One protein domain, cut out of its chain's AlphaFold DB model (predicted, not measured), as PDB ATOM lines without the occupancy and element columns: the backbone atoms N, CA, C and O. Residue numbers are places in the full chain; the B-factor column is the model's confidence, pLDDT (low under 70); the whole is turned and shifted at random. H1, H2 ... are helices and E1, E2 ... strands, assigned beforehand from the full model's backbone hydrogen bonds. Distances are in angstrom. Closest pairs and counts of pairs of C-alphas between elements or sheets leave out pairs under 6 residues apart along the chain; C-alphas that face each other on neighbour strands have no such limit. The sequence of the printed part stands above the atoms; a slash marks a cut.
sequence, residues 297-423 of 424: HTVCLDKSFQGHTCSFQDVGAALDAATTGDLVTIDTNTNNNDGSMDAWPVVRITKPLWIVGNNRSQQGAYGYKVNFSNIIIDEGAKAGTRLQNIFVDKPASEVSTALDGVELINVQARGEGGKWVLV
ATOM      1  N   HIS A 297     100.014 -11.288  19.642       69.06
ATOM      2  CA  HIS A 297      99.540 -12.666  19.614       69.06
ATOM      3  C   HIS A 297     100.704 -13.567  19.226       69.06
ATOM      4  O   HIS A 297     101.236 -13.448  18.118       69.06
ATOM      5  N   THR A 298     101.110 -14.470  20.117       68.31
ATOM      6  CA  THR A 298     102.224 -15.381  19.830       68.31
ATOM      7  C   THR A 298     101.714 -16.775  19.501       68.31
ATOM      8  O   THR A 298     101.035 -17.413  20.306       68.31
ATOM      9  N   VAL A 299     102.066 -17.260  18.312       74.44
ATOM     10  CA  VAL A 299     101.789 -18.615  17.837       74.44
ATOM     11  C   VAL A 299     103.019 -19.476  18.076       74.44
ATOM     12  O   VAL A 299     104.103 -19.130  17.613       74.44
ATOM     13  N   CYS A 300     102.857 -20.612  18.747       69.50
ATOM     14  CA  CYS A 300     103.921 -21.593  18.934       69.50
ATOM     15  C   CYS A 300     103.531 -22.925  18.308       69.50
ATOM     16  O   CYS A 300     102.497 -23.489  18.664       69.50
ATOM     17  N   LEU A 301     104.387 -23.466  17.445       64.06
ATOM     18  CA  LEU A 301     104.133 -24.752  16.793       64.06
ATOM     19  C   LEU A 301     105.165 -25.795  17.220       64.06
ATOM     20  O   LEU A 301     106.363 -25.591  17.023       64.06
ATOM     21  N   ASP A 302     104.658 -26.872  17.834       51.25
ATOM     22  CA  ASP A 302     105.231 -28.151  18.303       51.25
ATOM     23  C   ASP A 302     106.573 -28.188  19.050       51.25
ATOM     24  O   ASP A 302     106.812 -29.118  19.819       51.25
ATOM     25  N   LYS A 303     107.441 -27.184  18.923       47.62
ATOM     26  CA  LYS A 303     108.643 -26.975  19.737       47.62
ATOM     27  C   LYS A 303     108.937 -25.475  19.768       47.62
ATOM     28  O   LYS A 303     109.753 -25.005  18.982       47.62
ATOM     29  N   SER A 304     108.274 -24.716  20.646       46.12
ATOM     30  CA  SER A 304     108.635 -23.305  20.870       46.12
ATOM     31  C   SER A 304     110.125 -23.221  21.198       46.12
ATOM     32  O   SER A 304     110.601 -23.848  22.147       46.12
ATOM     33  N   PHE A 305     110.877 -22.488  20.380       44.78
ATOM     34  CA  PHE A 305     112.318 -22.357  20.562       44.78
ATOM     35  C   PHE A 305     112.652 -21.272  21.585       44.78
ATOM     36  O   PHE A 305     113.731 -21.265  22.180       44.78
ATOM     37  N   GLN A 306     111.729 -20.334  21.785       49.22
ATOM     38  CA  GLN A 306     111.996 -19.120  22.546       49.22
ATOM     39  C   GLN A 306     111.211 -19.049  23.843       49.22
ATOM     40  O   GLN A 306     111.565 -18.257  24.707       49.22
ATOM     41  N   GLY A 307     110.236 -19.944  24.030       42.00
ATOM     42  CA  GLY A 307     109.293 -19.991  25.140       42.00
ATOM     43  C   GLY A 307     108.786 -18.622  25.566       42.00
ATOM     44  O   GLY A 307     108.784 -18.342  26.763       42.00
ATOM     45  N   HIS A 308     108.365 -17.850  24.562       43.97
ATOM     46  CA  HIS A 308     107.267 -16.900  24.683       43.97
ATOM     47  C   HIS A 308     106.071 -17.598  25.336       43.97
ATOM     48  O   HIS A 308     105.885 -18.809  25.159       43.97
ATOM     49  N   THR A 309     105.226 -16.860  26.057       48.41
ATOM     50  CA  THR A 309     103.907 -17.402  26.404       48.41
ATOM     51  C   THR A 309     103.116 -17.555  25.114       48.41
ATOM     52  O   THR A 309     102.805 -16.583  24.430       48.41
ATOM     53  N   CYS A 310     102.836 -18.799  24.755       62.56
ATOM     54  CA  CYS A 310     102.116 -19.128  23.541       62.56
ATOM     55  C   CYS A 310     100.635 -18.797  23.728       62.56
ATOM     56  O   CYS A 310      99.934 -19.491  24.466       62.56
ATOM     57  N   SER A 311     100.172 -17.740  23.065       63.59
ATOM     58  CA  SER A 311      98.759 -17.360  23.027       63.59
ATOM     59  C   SER A 311      97.955 -18.339  22.165       63.59
ATOM     60  O   SER A 311      96.801 -18.627  22.469       63.59
ATOM     61  N   PHE A 312      98.576 -18.882  21.109       74.69
ATOM     62  CA  PHE A 312      97.941 -19.783  20.148       74.69
ATOM     63  C   PHE A 312      98.872 -20.924  19.720       74.69
ATOM     64  O   PHE A 312     100.098 -20.801  19.737       74.69
ATOM     65  N   GLN A 313      98.268 -22.030  19.288       77.44
ATOM     66  CA  GLN A 313      98.941 -23.151  18.617       77.44
ATOM     67  C   GLN A 313      98.587 -23.230  17.126       77.44
ATOM     68  O   GLN A 313      98.933 -24.193  16.458       77.44
ATOM     69  N   ASP A 314      97.866 -22.242  16.604       79.94
ATOM     70  CA  ASP A 314      97.454 -22.187  15.208       79.94
ATOM     71  C   ASP A 314      97.509 -20.741  14.712       79.94
ATOM     72  O   ASP A 314      97.117 -19.810  15.422       79.94
ATOM     73  N   VAL A 315      98.019 -20.552  13.493       81.75
ATOM     74  CA  VAL A 315      98.148 -19.218  12.893       81.75
ATOM     75  C   VAL A 315      96.778 -18.668  12.511       81.75
ATOM     76  O   VAL A 315      96.539 -17.483  12.715       81.75
ATOM     77  N   GLY A 316      95.868 -19.506  12.003       84.56
ATOM     78  CA  GLY A 316      94.507 -19.091  11.658       84.56
ATOM     79  C   GLY A 316      93.762 -18.542  12.873       84.56
ATOM     80  O   GLY A 316      93.262 -17.422  12.833       84.56
ATOM     81  N   ALA A 317      93.805 -19.265  13.991       84.94
ATOM     82  CA  ALA A 317      93.211 -18.838  15.255       84.94
ATOM     83  C   ALA A 317      93.785 -17.503  15.763       84.94
ATOM     84  O   ALA A 317      93.031 -16.651  16.234       84.94
ATOM     85  N   ALA A 318      95.101 -17.290  15.639       84.12
ATOM     86  CA  ALA A 318      95.720 -16.017  16.004       84.12
ATOM     87  C   ALA A 318      95.289 -14.871  15.077       84.12
ATOM     88  O   ALA A 318      95.028 -13.769  15.551       84.12
ATOM     89  N   LEU A 319      95.181 -15.119  13.768       88.38
ATOM     90  CA  LEU A 319      94.699 -14.131  12.796       88.38
ATOM     91  C   LEU A 319      93.219 -13.775  13.017       88.38
ATOM     92  O   LEU A 319      92.839 -12.612  12.869       88.38
ATOM     93  N   ASP A 320      92.395 -14.751  13.400       86.00
ATOM     94  CA  ASP A 320      90.980 -14.545  13.712       86.00
ATOM     95  C   ASP A 320      90.796 -13.709  14.986       86.00
ATOM     96  O   ASP A 320      89.978 -12.781  15.004       86.00
ATOM     97  N   ALA A 321      91.588 -14.001  16.025       80.94
ATOM     98  CA  ALA A 321      91.601 -13.253  17.280       80.94
ATOM     99  C   ALA A 321      92.198 -11.844  17.133       80.94
ATOM    100  O   ALA A 321      91.821 -10.935  17.875       80.94
ATOM    101  N   ALA A 322      93.108 -11.654  16.175       75.25
ATOM    102  CA  ALA A 322      93.759 -10.381  15.935       75.25
ATOM    103  C   ALA A 322      92.793  -9.311  15.399       75.25
ATOM    104  O   ALA A 322      91.859  -9.543  14.615       75.25
ATOM    105  N   THR A 323      93.065  -8.082  15.809       72.25
ATOM    106  CA  THR A 323      92.365  -6.863  15.414       72.25
ATOM    107  C   THR A 323      93.296  -5.940  14.625       72.25
ATOM    108  O   THR A 323      94.512  -6.115  14.628       72.25
ATOM    109  N   THR A 324      92.735  -4.991  13.872       62.81
ATOM    110  CA  THR A 324      93.501  -4.102  12.980       62.81
ATOM    111  C   THR A 324      94.637  -3.400  13.717       62.81
ATOM    112  O   THR A 324      94.377  -2.583  14.582       62.81
ATOM    113  N   GLY A 325      95.884  -3.646  13.326       56.31
ATOM    114  CA  GLY A 325      97.064  -3.074  13.969       56.31
ATOM    115  C   GLY A 325      97.746  -4.006  14.972       56.31
ATOM    116  O   GLY A 325      98.839  -3.670  15.430       56.31
ATOM    117  N   ASP A 326      97.192  -5.184  15.258       64.56
ATOM    118  CA  ASP A 326      97.843  -6.186  16.105       64.56
ATOM    119  C   ASP A 326      99.104  -6.773  15.451       64.56
ATOM    120  O   ASP A 326      99.326  -6.696  14.230       64.56
ATOM    121  N   LEU A 327      99.947  -7.351  16.307       71.62
ATOM    122  CA  LEU A 327     101.127  -8.116  15.929       71.62
ATOM    123  C   LEU A 327     100.827  -9.604  16.091       71.62
ATOM    124  O   LEU A 327     100.417 -10.035  17.164       71.62
ATOM    125  N   VAL A 328     101.146 -10.397  15.076       78.25
ATOM    126  CA  VAL A 328     101.161 -11.856  15.158       78.25
ATOM    127  C   VAL A 328     102.600 -12.335  15.009       78.25
ATOM    128  O   VAL A 328     103.198 -12.239  13.936       78.25
ATOM    129  N   THR A 329     103.169 -12.844  16.099       76.12
ATOM    130  CA  THR A 329     104.507 -13.443  16.103       76.12
ATOM    131  C   THR A 329     104.378 -14.949  15.994       76.12
ATOM    132  O   THR A 329     103.626 -15.568  16.735       76.12
ATOM    133  N   ILE A 330     105.131 -15.548  15.081       76.31
ATOM    134  CA  ILE A 330     105.084 -16.981  14.828       76.31
ATOM    135  C   ILE A 330     106.427 -17.591  15.224       76.31
ATOM    136  O   ILE A 330     107.419 -17.452  14.504       76.31
ATOM    137  N   ASP A 331     106.442 -18.276  16.366       68.56
ATOM    138  CA  ASP A 331     107.576 -19.032  16.887       68.56
ATOM    139  C   ASP A 331     107.538 -20.484  16.388       68.56
ATOM    140  O   ASP A 331     106.621 -21.255  16.683       68.56
ATOM    141  N   THR A 332     108.557 -20.870  15.621       63.28
ATOM    142  CA  THR A 332     108.683 -22.214  15.056       63.28
ATOM    143  C   THR A 332     110.132 -22.692  15.069       63.28
ATOM    144  O   THR A 332     111.066 -21.899  14.958       63.28
ATOM    145  N   ASN A 333     110.310 -24.006  15.200       55.19
ATOM    146  CA  ASN A 333     111.598 -24.704  15.224       55.19
ATOM    147  C   ASN A 333     111.826 -25.533  13.949       55.19
ATOM    148  O   ASN A 333     112.478 -26.575  13.984       55.19
ATOM    149  N   THR A 334     111.275 -25.115  12.807       53.19
ATOM    150  CA  THR A 334     111.574 -25.732  11.506       53.19
ATOM    151  C   THR A 334     113.004 -25.383  11.072       53.19
ATOM    152  O   THR A 334     113.247 -24.596  10.161       53.19
ATOM    153  N   ASN A 335     113.987 -25.966  11.762       45.78
ATOM    154  CA  ASN A 335     115.402 -25.919  11.414       45.78
ATOM    155  C   ASN A 335     115.708 -26.934  10.309       45.78
ATOM    156  O   ASN A 335     116.421 -27.912  10.530       45.78
ATOM    157  N   ASN A 336     115.163 -26.716   9.119       47.03
ATOM    158  CA  ASN A 336     115.471 -27.572   7.984       47.03
ATOM    159  C   ASN A 336     116.552 -26.894   7.140       47.03
ATOM    160  O   ASN A 336     116.306 -26.274   6.107       47.03
ATOM    161  N   ASN A 337     117.794 -27.025   7.624       42.03
ATOM    162  CA  ASN A 337     119.023 -26.674   6.901       42.03
ATOM    163  C   ASN A 337     119.197 -27.467   5.586       42.03
ATOM    164  O   ASN A 337     120.116 -27.182   4.822       42.03
ATOM    165  N   ASP A 338     118.328 -28.446   5.312       43.25
ATOM    166  CA  ASP A 338     118.274 -29.220   4.069       43.25
ATOM    167  C   ASP A 338     117.367 -28.601   2.983       43.25
ATOM    168  O   ASP A 338     117.314 -29.104   1.862       43.25
ATOM    169  N   GLY A 339     116.681 -27.490   3.280       44.38
ATOM    170  CA  GLY A 339     115.829 -26.783   2.320       44.38
ATOM    171  C   GLY A 339     114.426 -27.371   2.129       44.38
ATOM    172  O   GLY A 339     113.653 -26.801   1.352       44.38
ATOM    173  N   SER A 340     114.061 -28.440   2.845       49.88
ATOM    174  CA  SER A 340     112.685 -28.939   2.907       49.88
ATOM    175  C   SER A 340     111.933 -28.240   4.037       49.88
ATOM    176  O   SER A 340     111.948 -28.666   5.180       49.88
ATOM    177  N   MET A 341     111.306 -27.098   3.768       56.62
ATOM    178  CA  MET A 341     110.392 -26.497   4.745       56.62
ATOM    179  C   MET A 341     108.990 -26.925   4.355       56.62
ATOM    180  O   MET A 341     108.499 -26.433   3.342       56.62
ATOM    181  N   ASP A 342     108.368 -27.829   5.113       60.25
ATOM    182  CA  ASP A 342     106.964 -28.164   4.879       60.25
ATOM    183  C   ASP A 342     106.155 -26.869   4.918       60.25
ATOM    184  O   ASP A 342     106.152 -26.138   5.914       60.25
ATOM    185  N   ALA A 343     105.558 -26.532   3.776       61.50
ATOM    186  CA  ALA A 343     104.776 -25.324   3.642       61.50
ATOM    187  C   ALA A 343     103.498 -25.489   4.464       61.50
ATOM    188  O   ALA A 343     102.735 -26.439   4.279       61.50
ATOM    189  N   TRP A 344     103.264 -24.560   5.379       71.06
ATOM    190  CA  TRP A 344     102.021 -24.493   6.132       71.06
ATOM    191  C   TRP A 344     100.861 -24.149   5.207       71.06
ATOM    192  O   TRP A 344     101.090 -23.575   4.141       71.06
ATOM    193  N   PRO A 345      99.618 -24.477   5.585       76.62
ATOM    194  CA  PRO A 345      98.461 -24.169   4.762       76.62
ATOM    195  C   PRO A 345      98.352 -22.676   4.441       76.62
ATOM    196  O   PRO A 345      98.942 -21.808   5.087       76.62
ATOM    197  N   VAL A 346      97.551 -22.392   3.417       84.31
ATOM    198  CA  VAL A 346      97.246 -21.030   2.988       84.31
ATOM    199  C   VAL A 346      96.646 -20.248   4.150       84.31
ATOM    200  O   VAL A 346      95.645 -20.671   4.728       84.31
ATOM    201  N   VAL A 347      97.219 -19.083   4.441       87.19
ATOM    202  CA  VAL A 347      96.655 -18.135   5.407       87.19
ATOM    203  C   VAL A 347      95.969 -16.986   4.688       87.19
ATOM    204  O   VAL A 347      96.415 -16.542   3.625       87.19
ATOM    205  N   ARG A 348      94.874 -16.498   5.277       90.62
ATOM    206  CA  ARG A 348      94.141 -15.335   4.785       90.62
ATOM    207  C   ARG A 348      94.177 -14.213   5.815       90.62
ATOM    208  O   ARG A 348      93.838 -14.426   6.972       90.62
ATOM    209  N   ILE A 349      94.558 -13.022   5.374       89.44
ATOM    210  CA  ILE A 349      94.665 -11.817   6.193       89.44
ATOM    211  C   ILE A 349      93.558 -10.869   5.751       89.44
ATOM    212  O   ILE A 349      93.557 -10.365   4.629       89.44
ATOM    213  N   THR A 350      92.588 -10.665   6.633       86.94
ATOM    214  CA  THR A 350      91.357  -9.912   6.342       86.94
ATOM    215  C   THR A 350      91.372  -8.499   6.926       86.94
ATOM    216  O   THR A 350      90.465  -7.710   6.675       86.94
ATOM    217  N   LYS A 351      92.402  -8.167   7.713       82.06
ATOM    218  CA  LYS A 351      92.569  -6.894   8.423       82.06
ATOM    219  C   LYS A 351      94.036  -6.454   8.340       82.06
ATOM    220  O   LYS A 351      94.897  -7.327   8.233       82.06
ATOM    221  N   PRO A 352      94.348  -5.151   8.428       73.94
ATOM    222  CA  PRO A 352      95.730  -4.686   8.490       73.94
ATOM    223  C   PRO A 352      96.442  -5.238   9.730       73.94
ATOM    224  O   PRO A 352      96.103  -4.874  10.854       73.94
ATOM    225  N   LEU A 353      97.418  -6.126   9.544       73.94
ATOM    226  CA  LEU A 353      98.150  -6.796  10.628       73.94
ATOM    227  C   LEU A 353      99.656  -6.727  10.392       73.94
ATOM    228  O   LEU A 353     100.111  -6.565   9.264       73.94
ATOM    229  N   TRP A 354     100.455  -6.892  11.442       75.56
ATOM    230  CA  TRP A 354     101.875  -7.178  11.256       75.56
ATOM    231  C   TRP A 354     102.168  -8.618  11.640       75.56
ATOM    232  O   TRP A 354     101.915  -9.024  12.767       75.56
ATOM    233  N   ILE A 355     102.702  -9.387  10.696       81.19
ATOM    234  CA  ILE A 355     103.009 -10.799  10.892       81.19
ATOM    235  C   ILE A 355     104.516 -10.986  10.801       81.19
ATOM    236  O   ILE A 355     105.157 -10.572   9.830       81.19
ATOM    237  N   VAL A 356     105.080 -11.610  11.831       76.25
ATOM    238  CA  VAL A 356     106.522 -11.783  11.984       76.25
ATOM    239  C   VAL A 356     106.847 -13.257  12.168       76.25
ATOM    240  O   VAL A 356     106.480 -13.868  13.171       76.25
ATOM    241  N   GLY A 357     107.601 -13.810  11.221       70.94
ATOM    242  CA  GLY A 357     108.298 -15.074  11.401       70.94
ATOM    243  C   GLY A 357     109.512 -14.909  12.315       70.94
ATOM    244  O   GLY A 357     110.256 -13.920  12.239       70.94
ATOM    245  N   ASN A 358     109.703 -15.867  13.219       63.34
ATOM    246  CA  ASN A 358     110.807 -15.830  14.167       63.34
ATOM    247  C   ASN A 358     112.172 -16.053  13.498       63.34
ATOM    248  O   ASN A 358     112.278 -16.851  12.582       63.34
ATOM    249  N   ASN A 359     113.218 -15.377  13.984       51.62
ATOM    250  CA  ASN A 359     114.493 -15.194  13.281       51.62
ATOM    251  C   ASN A 359     115.741 -15.553  14.110       51.62
ATOM    252  O   ASN A 359     116.832 -15.054  13.826       51.62
ATOM    253  N   ARG A 360     115.637 -16.376  15.159       48.59
ATOM    254  CA  ARG A 360     116.858 -16.837  15.843       48.59
ATOM    255  C   ARG A 360     117.587 -17.888  15.001       48.59
ATOM    256  O   ARG A 360     116.999 -18.730  14.364       48.59
ATOM    257  N   SER A 361     118.902 -17.890  15.025       37.28
ATOM    258  CA  SER A 361     119.614 -19.122  15.354       37.28
ATOM    259  C   SER A 361     120.516 -18.760  16.519       37.28
ATOM    260  O   SER A 361     120.874 -17.593  16.696       37.28
ATOM    261  N   GLN A 362     120.907 -19.736  17.331       32.56
ATOM    262  CA  GLN A 362     121.844 -19.519  18.438       32.56
ATOM    263  C   GLN A 362     123.248 -19.050  17.989       32.56
ATOM    264  O   GLN A 362     124.108 -18.844  18.840       32.56
ATOM    265  N   GLN A 363     123.494 -18.868  16.684       30.52
ATOM    266  CA  GLN A 363     124.811 -18.564  16.117       30.52
ATOM    267  C   GLN A 363     124.813 -17.422  15.084       30.52
ATOM    268  O   GLN A 363     125.757 -17.300  14.311       30.52
ATOM    269  N   GLY A 364     123.794 -16.557  15.057       31.41
ATOM    270  CA  GLY A 364     123.819 -15.359  14.202       31.41
ATOM    271  C   GLY A 364     123.610 -15.614  12.701       31.41
ATOM    272  O   GLY A 364     123.755 -14.692  11.907       31.41
ATOM    273  N   ALA A 365     123.218 -16.826  12.300       33.72
ATOM    274  CA  ALA A 365     122.617 -17.074  10.990       33.72
ATOM    275  C   ALA A 365     121.090 -16.898  11.090       33.72
ATOM    276  O   ALA A 365     120.483 -17.401  12.034       33.72
ATOM    277  N   TYR A 366     120.454 -16.195  10.155       42.59
ATOM    278  CA  TYR A 366     118.990 -16.075  10.066       42.59
ATOM    279  C   TYR A 366     118.352 -17.472   9.894       42.59
ATOM    280  O   TYR A 366     118.327 -18.000   8.781       42.59
ATOM    281  N   GLY A 367     117.945 -18.126  10.990       41.88
ATOM    282  CA  GLY A 367     117.865 -19.597  11.038       41.88
ATOM    283  C   GLY A 367     116.523 -20.238  11.380       41.88
ATOM    284  O   GLY A 367     116.467 -21.461  11.418       41.88
ATOM    285  N   TYR A 368     115.445 -19.478  11.554       50.09
ATOM    286  CA  TYR A 368     114.090 -20.038  11.559       50.09
ATOM    287  C   TYR A 368     113.269 -19.283  10.521       50.09
ATOM    288  O   TYR A 368     113.461 -18.084  10.323       50.09
ATOM    289  N   LYS A 369     112.443 -20.001   9.760       57.78
ATOM    290  CA  LYS A 369     111.672 -19.410   8.667       57.78
ATOM    291  C   LYS A 369     110.263 -19.971   8.713       57.78
ATOM    292  O   LYS A 369     110.074 -21.182   8.799       57.78
ATOM    293  N   VAL A 370     109.284 -19.080   8.641       70.81
ATOM    294  CA  VAL A 370     107.878 -19.464   8.519       70.81
ATOM    295  C   VAL A 370     107.578 -19.615   7.041       70.81
ATOM    296  O   VAL A 370     107.663 -18.632   6.310       70.81
ATOM    297  N   ASN A 371     107.276 -20.835   6.600       77.31
ATOM    298  CA  ASN A 371     106.960 -21.125   5.207       77.31
ATOM    299  C   ASN A 371     105.456 -21.357   5.050       77.31
ATOM    300  O   ASN A 371     104.934 -22.316   5.607       77.31
ATOM    301  N   PHE A 372     104.775 -20.515   4.279       83.75
ATOM    302  CA  PHE A 372     103.371 -20.698   3.913       83.75
ATOM    303  C   PHE A 372     103.254 -21.187   2.474       83.75
ATOM    304  O   PHE A 372     103.955 -20.707   1.589       83.75
ATOM    305  N   SER A 373     102.294 -22.067   2.199       85.25
ATOM    306  CA  SER A 373     101.979 -22.514   0.839       85.25
ATOM    307  C   SER A 373     101.419 -21.380  -0.016       85.25
ATOM    308  O   SER A 373     101.529 -21.400  -1.238       85.25
ATOM    309  N   ASN A 374     100.758 -20.412   0.626       87.69
ATOM    310  CA  ASN A 374     100.370 -19.134   0.046       87.69
ATOM    311  C   ASN A 374      99.934 -18.159   1.154       87.69
ATOM    312  O   ASN A 374      99.548 -18.587   2.243       87.69
ATOM    313  N   ILE A 375      99.908 -16.866   0.841       89.25
ATOM    314  CA  ILE A 375      99.312 -15.825   1.683       89.25
ATOM    315  C   ILE A 375      98.315 -15.055   0.826       89.25
ATOM    316  O   ILE A 375      98.660 -14.569  -0.249       89.25
ATOM    317  N   ILE A 376      97.075 -14.957   1.294       91.00
ATOM    318  CA  ILE A 376      96.019 -14.181   0.642       91.00
ATOM    319  C   ILE A 376      95.710 -12.986   1.533       91.00
ATOM    320  O   ILE A 376      95.387 -13.165   2.704       91.00
ATOM    321  N   ILE A 377      95.792 -11.775   0.991       90.56
ATOM    322  CA  ILE A 377      95.479 -10.545   1.725       90.56
ATOM    323  C   ILE A 377      94.300  -9.879   1.038       90.56
ATOM    324  O   ILE A 377      94.345  -9.624  -0.166       90.56
ATOM    325  N   ASP A 378      93.237  -9.632   1.798       90.00
ATOM    326  CA  ASP A 378      92.072  -8.920   1.286       90.00
ATOM    327  C   ASP A 378      92.467  -7.487   0.901       90.00
ATOM    328  O   ASP A 378      93.273  -6.852   1.578       90.00
ATOM    329  N   GLU A 379      91.889  -6.951  -0.177       84.44
ATOM    330  CA  GLU A 379      92.317  -5.662  -0.748       84.44
ATOM    331  C   GLU A 379      92.277  -4.513   0.277       84.44
ATOM    332  O   GLU A 379      93.215  -3.727   0.375       84.44
ATOM    333  N   GLY A 380      91.236  -4.473   1.118       73.25
ATOM    334  CA  GLY A 380      91.096  -3.482   2.192       73.25
ATOM    335  C   GLY A 380      92.067  -3.660   3.366       73.25
ATOM    336  O   GLY A 380      92.163  -2.775   4.210       73.25
ATOM    337  N   ALA A 381      92.783  -4.784   3.431       75.81
ATOM    338  CA  ALA A 381      93.781  -5.079   4.453       75.81
ATOM    339  C   ALA A 381      95.217  -4.832   3.979       75.81
ATOM    340  O   ALA A 381      96.105  -4.699   4.821       75.81
ATOM    341  N   LYS A 382      95.469  -4.778   2.662       75.44
ATOM    342  CA  LYS A 382      96.820  -4.614   2.099       75.44
ATOM    343  C   LYS A 382      97.519  -3.380   2.656       75.44
ATOM    344  O   LYS A 382      98.589  -3.502   3.251       75.44
ATOM    345  N   ALA A 383      96.856  -2.229   2.562       66.94
ATOM    346  CA  ALA A 383      97.327  -0.990   3.162       66.94
ATOM    347  C   ALA A 383      97.381  -1.129   4.694       66.94
ATOM    348  O   ALA A 383      96.357  -1.217   5.369       66.94
ATOM    349  N   GLY A 384      98.597  -1.163   5.242       57.50
ATOM    350  CA  GLY A 384      98.849  -1.330   6.677       57.50
ATOM    351  C   GLY A 384      99.114  -2.772   7.123       57.50
ATOM    352  O   GLY A 384      99.453  -2.979   8.295       57.50
ATOM    353  N   THR A 385      99.014  -3.755   6.215       73.69
ATOM    354  CA  THR A 385      99.573  -5.088   6.461       73.69
ATOM    355  C   THR A 385     101.072  -5.091   6.213       73.69
ATOM    356  O   THR A 385     101.586  -4.447   5.296       73.69
ATOM    357  N   ARG A 386     101.777  -5.864   7.033       75.50
ATOM    358  CA  ARG A 386     103.213  -6.051   6.936       75.50
ATOM    359  C   ARG A 386     103.598  -7.494   7.182       75.50
ATOM    360  O   ARG A 386     103.112  -8.122   8.124       75.50
ATOM    361  N   LEU A 387     104.543  -7.979   6.388       80.00
ATOM    362  CA  LEU A 387     105.091  -9.324   6.481       80.00
ATOM    363  C   LEU A 387     106.600  -9.254   6.720       80.00
ATOM    364  O   LEU A 387     107.318  -8.548   6.010       80.00
ATOM    365  N   GLN A 388     107.090  -9.997   7.712       74.56
ATOM    366  CA  GLN A 388     108.510 -10.018   8.050       74.56
ATOM    367  C   GLN A 388     109.043 -11.432   8.286       74.56
ATOM    368  O   GLN A 388     108.485 -12.170   9.093       74.56
ATOM    369  N   ASN A 389     110.173 -11.768   7.654       73.50
ATOM    370  CA  ASN A 389     110.835 -13.081   7.748       73.50
ATOM    371  C   ASN A 389     109.915 -14.247   7.361       73.50
ATOM    372  O   ASN A 389     109.824 -15.258   8.062       73.50
ATOM    373  N   ILE A 390     109.202 -14.079   6.252       79.12
ATOM    374  CA  ILE A 390     108.210 -15.041   5.782       79.12
ATOM    375  C   ILE A 390     108.646 -15.614   4.441       79.12
ATOM    376  O   ILE A 390     109.159 -14.905   3.578       79.12
ATOM    377  N   PHE A 391     108.432 -16.908   4.273       82.19
ATOM    378  CA  PHE A 391     108.639 -17.637   3.038       82.19
ATOM    379  C   PHE A 391     107.270 -17.998   2.472       82.19
ATOM    380  O   PHE A 391     106.375 -18.411   3.208       82.19
ATOM    381  N   VAL A 392     107.097 -17.797   1.172       87.12
ATOM    382  CA  VAL A 392     105.862 -18.126   0.463       87.12
ATOM    383  C   VAL A 392     106.211 -19.097  -0.650       87.12
ATOM    384  O   VAL A 392     106.931 -18.741  -1.584       87.12
ATOM    385  N   ASP A 393     105.713 -20.327  -0.560       86.69
ATOM    386  CA  ASP A 393     105.996 -21.411  -1.502       86.69
ATOM    387  C   ASP A 393     105.203 -21.257  -2.812       86.69
ATOM    388  O   ASP A 393     104.392 -22.091  -3.218       86.69
ATOM    389  N   LYS A 394     105.426 -20.117  -3.465       87.50
ATOM    390  CA  LYS A 394     104.834 -19.682  -4.725       87.50
ATOM    391  C   LYS A 394     105.884 -18.993  -5.592       87.50
ATOM    392  O   LYS A 394     106.880 -18.501  -5.056       87.50
ATOM    393  N   PRO A 395     105.680 -18.929  -6.919       90.12
ATOM    394  CA  PRO A 395     106.539 -18.150  -7.799       90.12
ATOM    395  C   PRO A 395     106.647 -16.692  -7.337       90.12
ATOM    396  O   PRO A 395     105.639 -16.052  -7.046       90.12
ATOM    397  N   ALA A 396     107.861 -16.142  -7.297       88.25
ATOM    398  CA  ALA A 396     108.102 -14.782  -6.806       88.25
ATOM    399  C   ALA A 396     107.326 -13.704  -7.582       88.25
ATOM    400  O   ALA A 396     106.920 -12.705  -6.994       88.25
ATOM    401  N   SER A 397     107.066 -13.926  -8.875       88.88
ATOM    402  CA  SER A 397     106.216 -13.061  -9.702       88.88
ATOM    403  C   SER A 397     104.753 -13.045  -9.245       88.88
ATOM    404  O   SER A 397     104.131 -11.983  -9.216       88.88
ATOM    405  N   GLU A 398     104.207 -14.200  -8.850       89.50
ATOM    406  CA  GLU A 398     102.849 -14.306  -8.304       89.50
ATOM    407  C   GLU A 398     102.761 -13.622  -6.938       89.50
ATOM    408  O   GLU A 398     101.826 -12.865  -6.689       89.50
ATOM    409  N   VAL A 399     103.760 -13.840  -6.078       88.12
ATOM    410  CA  VAL A 399     103.797 -13.267  -4.724       88.12
ATOM    411  C   VAL A 399     103.951 -11.747  -4.760       88.12
ATOM    412  O   VAL A 399     103.201 -11.061  -4.075       88.12
ATOM    413  N   SER A 400     104.860 -11.210  -5.582       86.00
ATOM    414  CA  SER A 400     105.053  -9.754  -5.720       86.00
ATOM    415  C   SER A 400     103.774  -9.069  -6.217       86.00
ATOM    416  O   SER A 400     103.368  -8.052  -5.670       86.00
ATOM    417  N   THR A 401     103.061  -9.683  -7.168       86.56
ATOM    418  CA  THR A 401     101.774  -9.151  -7.650       86.56
ATOM    419  C   THR A 401     100.678  -9.232  -6.582       86.56
ATOM    420  O   THR A 401      99.914  -8.288  -6.389       86.56
ATOM    421  N   ALA A 402     100.568 -10.367  -5.886       85.62
ATOM    422  CA  ALA A 402      99.525 -10.586  -4.884       85.62
ATOM    423  C   ALA A 402      99.692  -9.693  -3.645       85.62
ATOM    424  O   ALA A 402      98.696  -9.316  -3.022       85.62
ATOM    425  N   LEU A 403     100.937  -9.361  -3.299       87.56
ATOM    426  CA  LEU A 403     101.304  -8.570  -2.128       87.56
ATOM    427  C   LEU A 403     101.609  -7.102  -2.459       87.56
ATOM    428  O   LEU A 403     102.146  -6.394  -1.611       87.56
ATOM    429  N   ASP A 404     101.253  -6.624  -3.653       85.88
ATOM    430  CA  ASP A 404     101.364  -5.202  -3.975       85.88
ATOM    431  C   ASP A 404     100.573  -4.354  -2.960       85.88
ATOM    432  O   ASP A 404      99.448  -4.699  -2.586       85.88
ATOM    433  N   GLY A 405     101.184  -3.273  -2.473       73.19
ATOM    434  CA  GLY A 405     100.637  -2.428  -1.401       73.19
ATOM    435  C   GLY A 405     100.849  -2.938   0.035       73.19
ATOM    436  O   GLY A 405     100.343  -2.312   0.966       73.19
ATOM    437  N   VAL A 406     101.592  -4.033   0.230       76.31
ATOM    438  CA  VAL A 406     101.946  -4.609   1.542       76.31
ATOM    439  C   VAL A 406     103.409  -4.300   1.859       76.31
ATOM    440  O   VAL A 406     104.269  -4.371   0.986       76.31
ATOM    441  N   GLU A 407     103.734  -3.995   3.115       68.00
ATOM    442  CA  GLU A 407     105.133  -3.787   3.507       68.00
ATOM    443  C   GLU A 407     105.855  -5.136   3.693       68.00
ATOM    444  O   GLU A 407     105.474  -5.949   4.542       68.00
ATOM    445  N   LEU A 408     106.915  -5.377   2.913       70.00
ATOM    446  CA  LEU A 408     107.657  -6.643   2.899       70.00
ATOM    447  C   LEU A 408     109.074  -6.474   3.454       70.00
ATOM    448  O   LEU A 408     109.857  -5.657   2.971       70.00
ATOM    449  N   ILE A 409     109.441  -7.293   4.445       66.12
ATOM    450  CA  ILE A 409     110.783  -7.283   5.046       66.12
ATOM    451  C   ILE A 409     111.332  -8.693   5.115       66.12
ATOM    452  O   ILE A 409     110.842  -9.530   5.870       66.12
ATOM    453  N   ASN A 410     112.396  -8.952   4.356       69.38
ATOM    454  CA  ASN A 410     112.979 -10.290   4.266       69.38
ATOM    455  C   ASN A 410     111.906 -11.357   3.953       69.38
ATOM    456  O   ASN A 410     111.860 -12.423   4.568       69.38
ATOM    457  N   VAL A 411     110.997 -11.027   3.031       77.19
ATOM    458  CA  VAL A 411     109.999 -11.959   2.507       77.19
ATOM    459  C   VAL A 411     110.591 -12.638   1.284       77.19
ATOM    460  O   VAL A 411     111.128 -11.966   0.403       77.19
ATOM    461  N   GLN A 412     110.539 -13.965   1.241       83.12
ATOM    462  CA  GLN A 412     111.134 -14.757   0.171       83.12
ATOM    463  C   GLN A 412     110.099 -15.652  -0.504       83.12
ATOM    464  O   GLN A 412     109.196 -16.179   0.137       83.12
ATOM    465  N   ALA A 413     110.252 -15.845  -1.807       87.00
ATOM    466  CA  ALA A 413     109.400 -16.703  -2.622       87.00
ATOM    467  C   ALA A 413     110.244 -17.551  -3.584       87.00
ATOM    468  O   ALA A 413     111.462 -17.368  -3.677       87.00
ATOM    469  N   ARG A 414     109.628 -18.503  -4.291       85.12
ATOM    470  CA  ARG A 414     110.335 -19.370  -5.246       85.12
ATOM    471  C   ARG A 414     110.670 -18.597  -6.520       85.12
ATOM    472  O   ARG A 414     109.792 -18.215  -7.286       85.12
ATOM    473  N   GLY A 415     111.953 -18.371  -6.756       78.44
ATOM    474  CA  GLY A 415     112.490 -17.893  -8.023       78.44
ATOM    475  C   GLY A 415     112.715 -19.028  -9.023       78.44
ATOM    476  O   GLY A 415     112.432 -20.202  -8.761       78.44
ATOM    477  N   GLU A 416     113.275 -18.677 -10.179       74.88
ATOM    478  CA  GLU A 416     113.654 -19.645 -11.209       74.88
ATOM    479  C   GLU A 416     114.598 -20.726 -10.653       74.88
ATOM    480  O   GLU A 416     115.511 -20.460  -9.863       74.88
ATOM    481  N   GLY A 417     114.357 -21.982 -11.040       72.81
ATOM    482  CA  GLY A 417     115.123 -23.129 -10.545       72.81
ATOM    483  C   GLY A 417     114.841 -23.512  -9.084       72.81
ATOM    484  O   GLY A 417     115.633 -24.242  -8.494       72.81
ATOM    485  N   GLY A 418     113.748 -23.019  -8.485       71.94
ATOM    486  CA  GLY A 418     113.285 -23.416  -7.146       71.94
ATOM    487  C   GLY A 418     114.034 -22.766  -5.978       71.94
ATOM    488  O   GLY A 418     113.781 -23.107  -4.817       71.94
ATOM    489  N   LYS A 419     114.946 -21.826  -6.262       78.75
ATOM    490  CA  LYS A 419     115.696 -21.072  -5.247       78.75
ATOM    491  C   LYS A 419     114.808 -20.038  -4.567       78.75
ATOM    492  O   LYS A 419     113.948 -19.446  -5.205       78.75
ATOM    493  N   TRP A 420     115.057 -19.777  -3.292       79.06
ATOM    494  CA  TRP A 420     114.400 -18.689  -2.575       79.06
ATOM    495  C   TRP A 420     114.995 -17.341  -2.983       79.06
ATOM    496  O   TRP A 420     116.216 -17.174  -2.979       79.06
ATOM    497  N   VAL A 421     114.139 -16.389  -3.346       80.50
ATOM    498  CA  VAL A 421     114.519 -15.027  -3.737       80.50
ATOM    499  C   VAL A 421     113.697 -14.015  -2.955       80.50
ATOM    500  O   VAL A 421     112.538 -14.277  -2.641       80.50
ATOM    501  N   LEU A 422     114.295 -12.866  -2.640       77.31
ATOM    502  CA  LEU A 422     113.589 -11.772  -1.974       77.31
ATOM    503  C   LEU A 422     112.497 -11.210  -2.885       77.31
ATOM    504  O   LEU A 422     112.757 -10.889  -4.046       77.31
ATOM    505  N   VAL A 423     111.298 -11.076  -2.329       78.81
ATOM    506  CA  VAL A 423     110.174 -10.384  -2.957       78.81
ATOM    507  C   VAL A 423     110.313  -8.896  -2.653       78.81
ATOM    508  O   VAL A 423     110.650  -8.526  -1.525       78.81
TER     509      VAL A 423
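This is residues 297 to 423 of the 424 residues of an uncharacterized protein of Candidatus Ryanbacteria bacterium RIFCSPHIGHO2_01_FULL_48_27 (UniProt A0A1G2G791). What shape does the chain make? It winds in stacked turns with three walls: a parallel sheet E1 E2 E4 E7 E9, a curled mixed sheet E5 E8 E10 E11, and the short parallel pair E3 and E6. H1 packs on E1 and E2 at one end of the stack, and H3 packs on E8 and E10 at the other. What are the make-up and size? The printed part has 127 residues, in the order E1 H1 E2 E3 E4 E5 E6 H2 E7 E8 H3 E9 E10 E11; its class is mixed, with under half of the residues in named elements. It is compact, with a radius of gyration of the C-alphas of 13.8 A, and spans 38 by 38 by 23 A.

What comes first? E1 is residues 297 to 301, 13.2 A long, from C-alpha 297 at (99.540, -12.666, 19.614). H1 is residues 315 to 321, E2 327 to 332 with 16.0 A, E3 347 to 349, E4 354 to 357 and E5 370 to 372. What follows? E6 is residues 375 to 377, H2 379 to 382, E7 386 to 388, E8 390 to 395 with 14.0 A, and H3 396 to 402. E9 is 407 to 409, E10 412 to 414, and E11 420 to 422, ending at C-alpha 422 (113.589, -11.772, -1.974).

How is the large sheet joined? N 299 and O 329 of E1 and E2 are 2.8 A apart, N 328 and O 354 of E2 and E4 2.8 A, N 355 and O 386 of E4 and E7 2.9 A, and N 387 and O 407 of E7 and E9 2.9 A. Where are the helices? H1 is on this sheet, 8.7 A over it, along the strands at 20 degrees to E1 on the local plane. H3 is on the sheet E5 E8 E10 E11 at a height of 8.6 A, and H2 is on neither sheet. In H1 and H3 every O i to N i+4 pair is within hydrogen-bond range, while H2 is too short for one. How do the walls join? E7 runs on into E8 at 99 degrees, and E9 into E10 at 86 degrees. N 391 and O 370 of E5 and E8 are 2.8 A apart, N 392 and O 412 of E8 and E10 2.8 A, N 376 and O 347 of E3 and E6 2.9 A, and N 413 and O 421 of the antiparallel hairpin E10 and E11 2.9 A.

How far does it reach? The C-alphas farthest apart, of Gln 363 and Gly 380, are 39.5 A apart, and the printed part has no cut. Which links are long, and where is confidence low? The long links are E1 to H1, E2 to E3 and E4 to E5. The mean pLDDT of the printed part is 70.5, with 47 residues under 70, among them 300 to 311, 331 to 343 and 358 to 369.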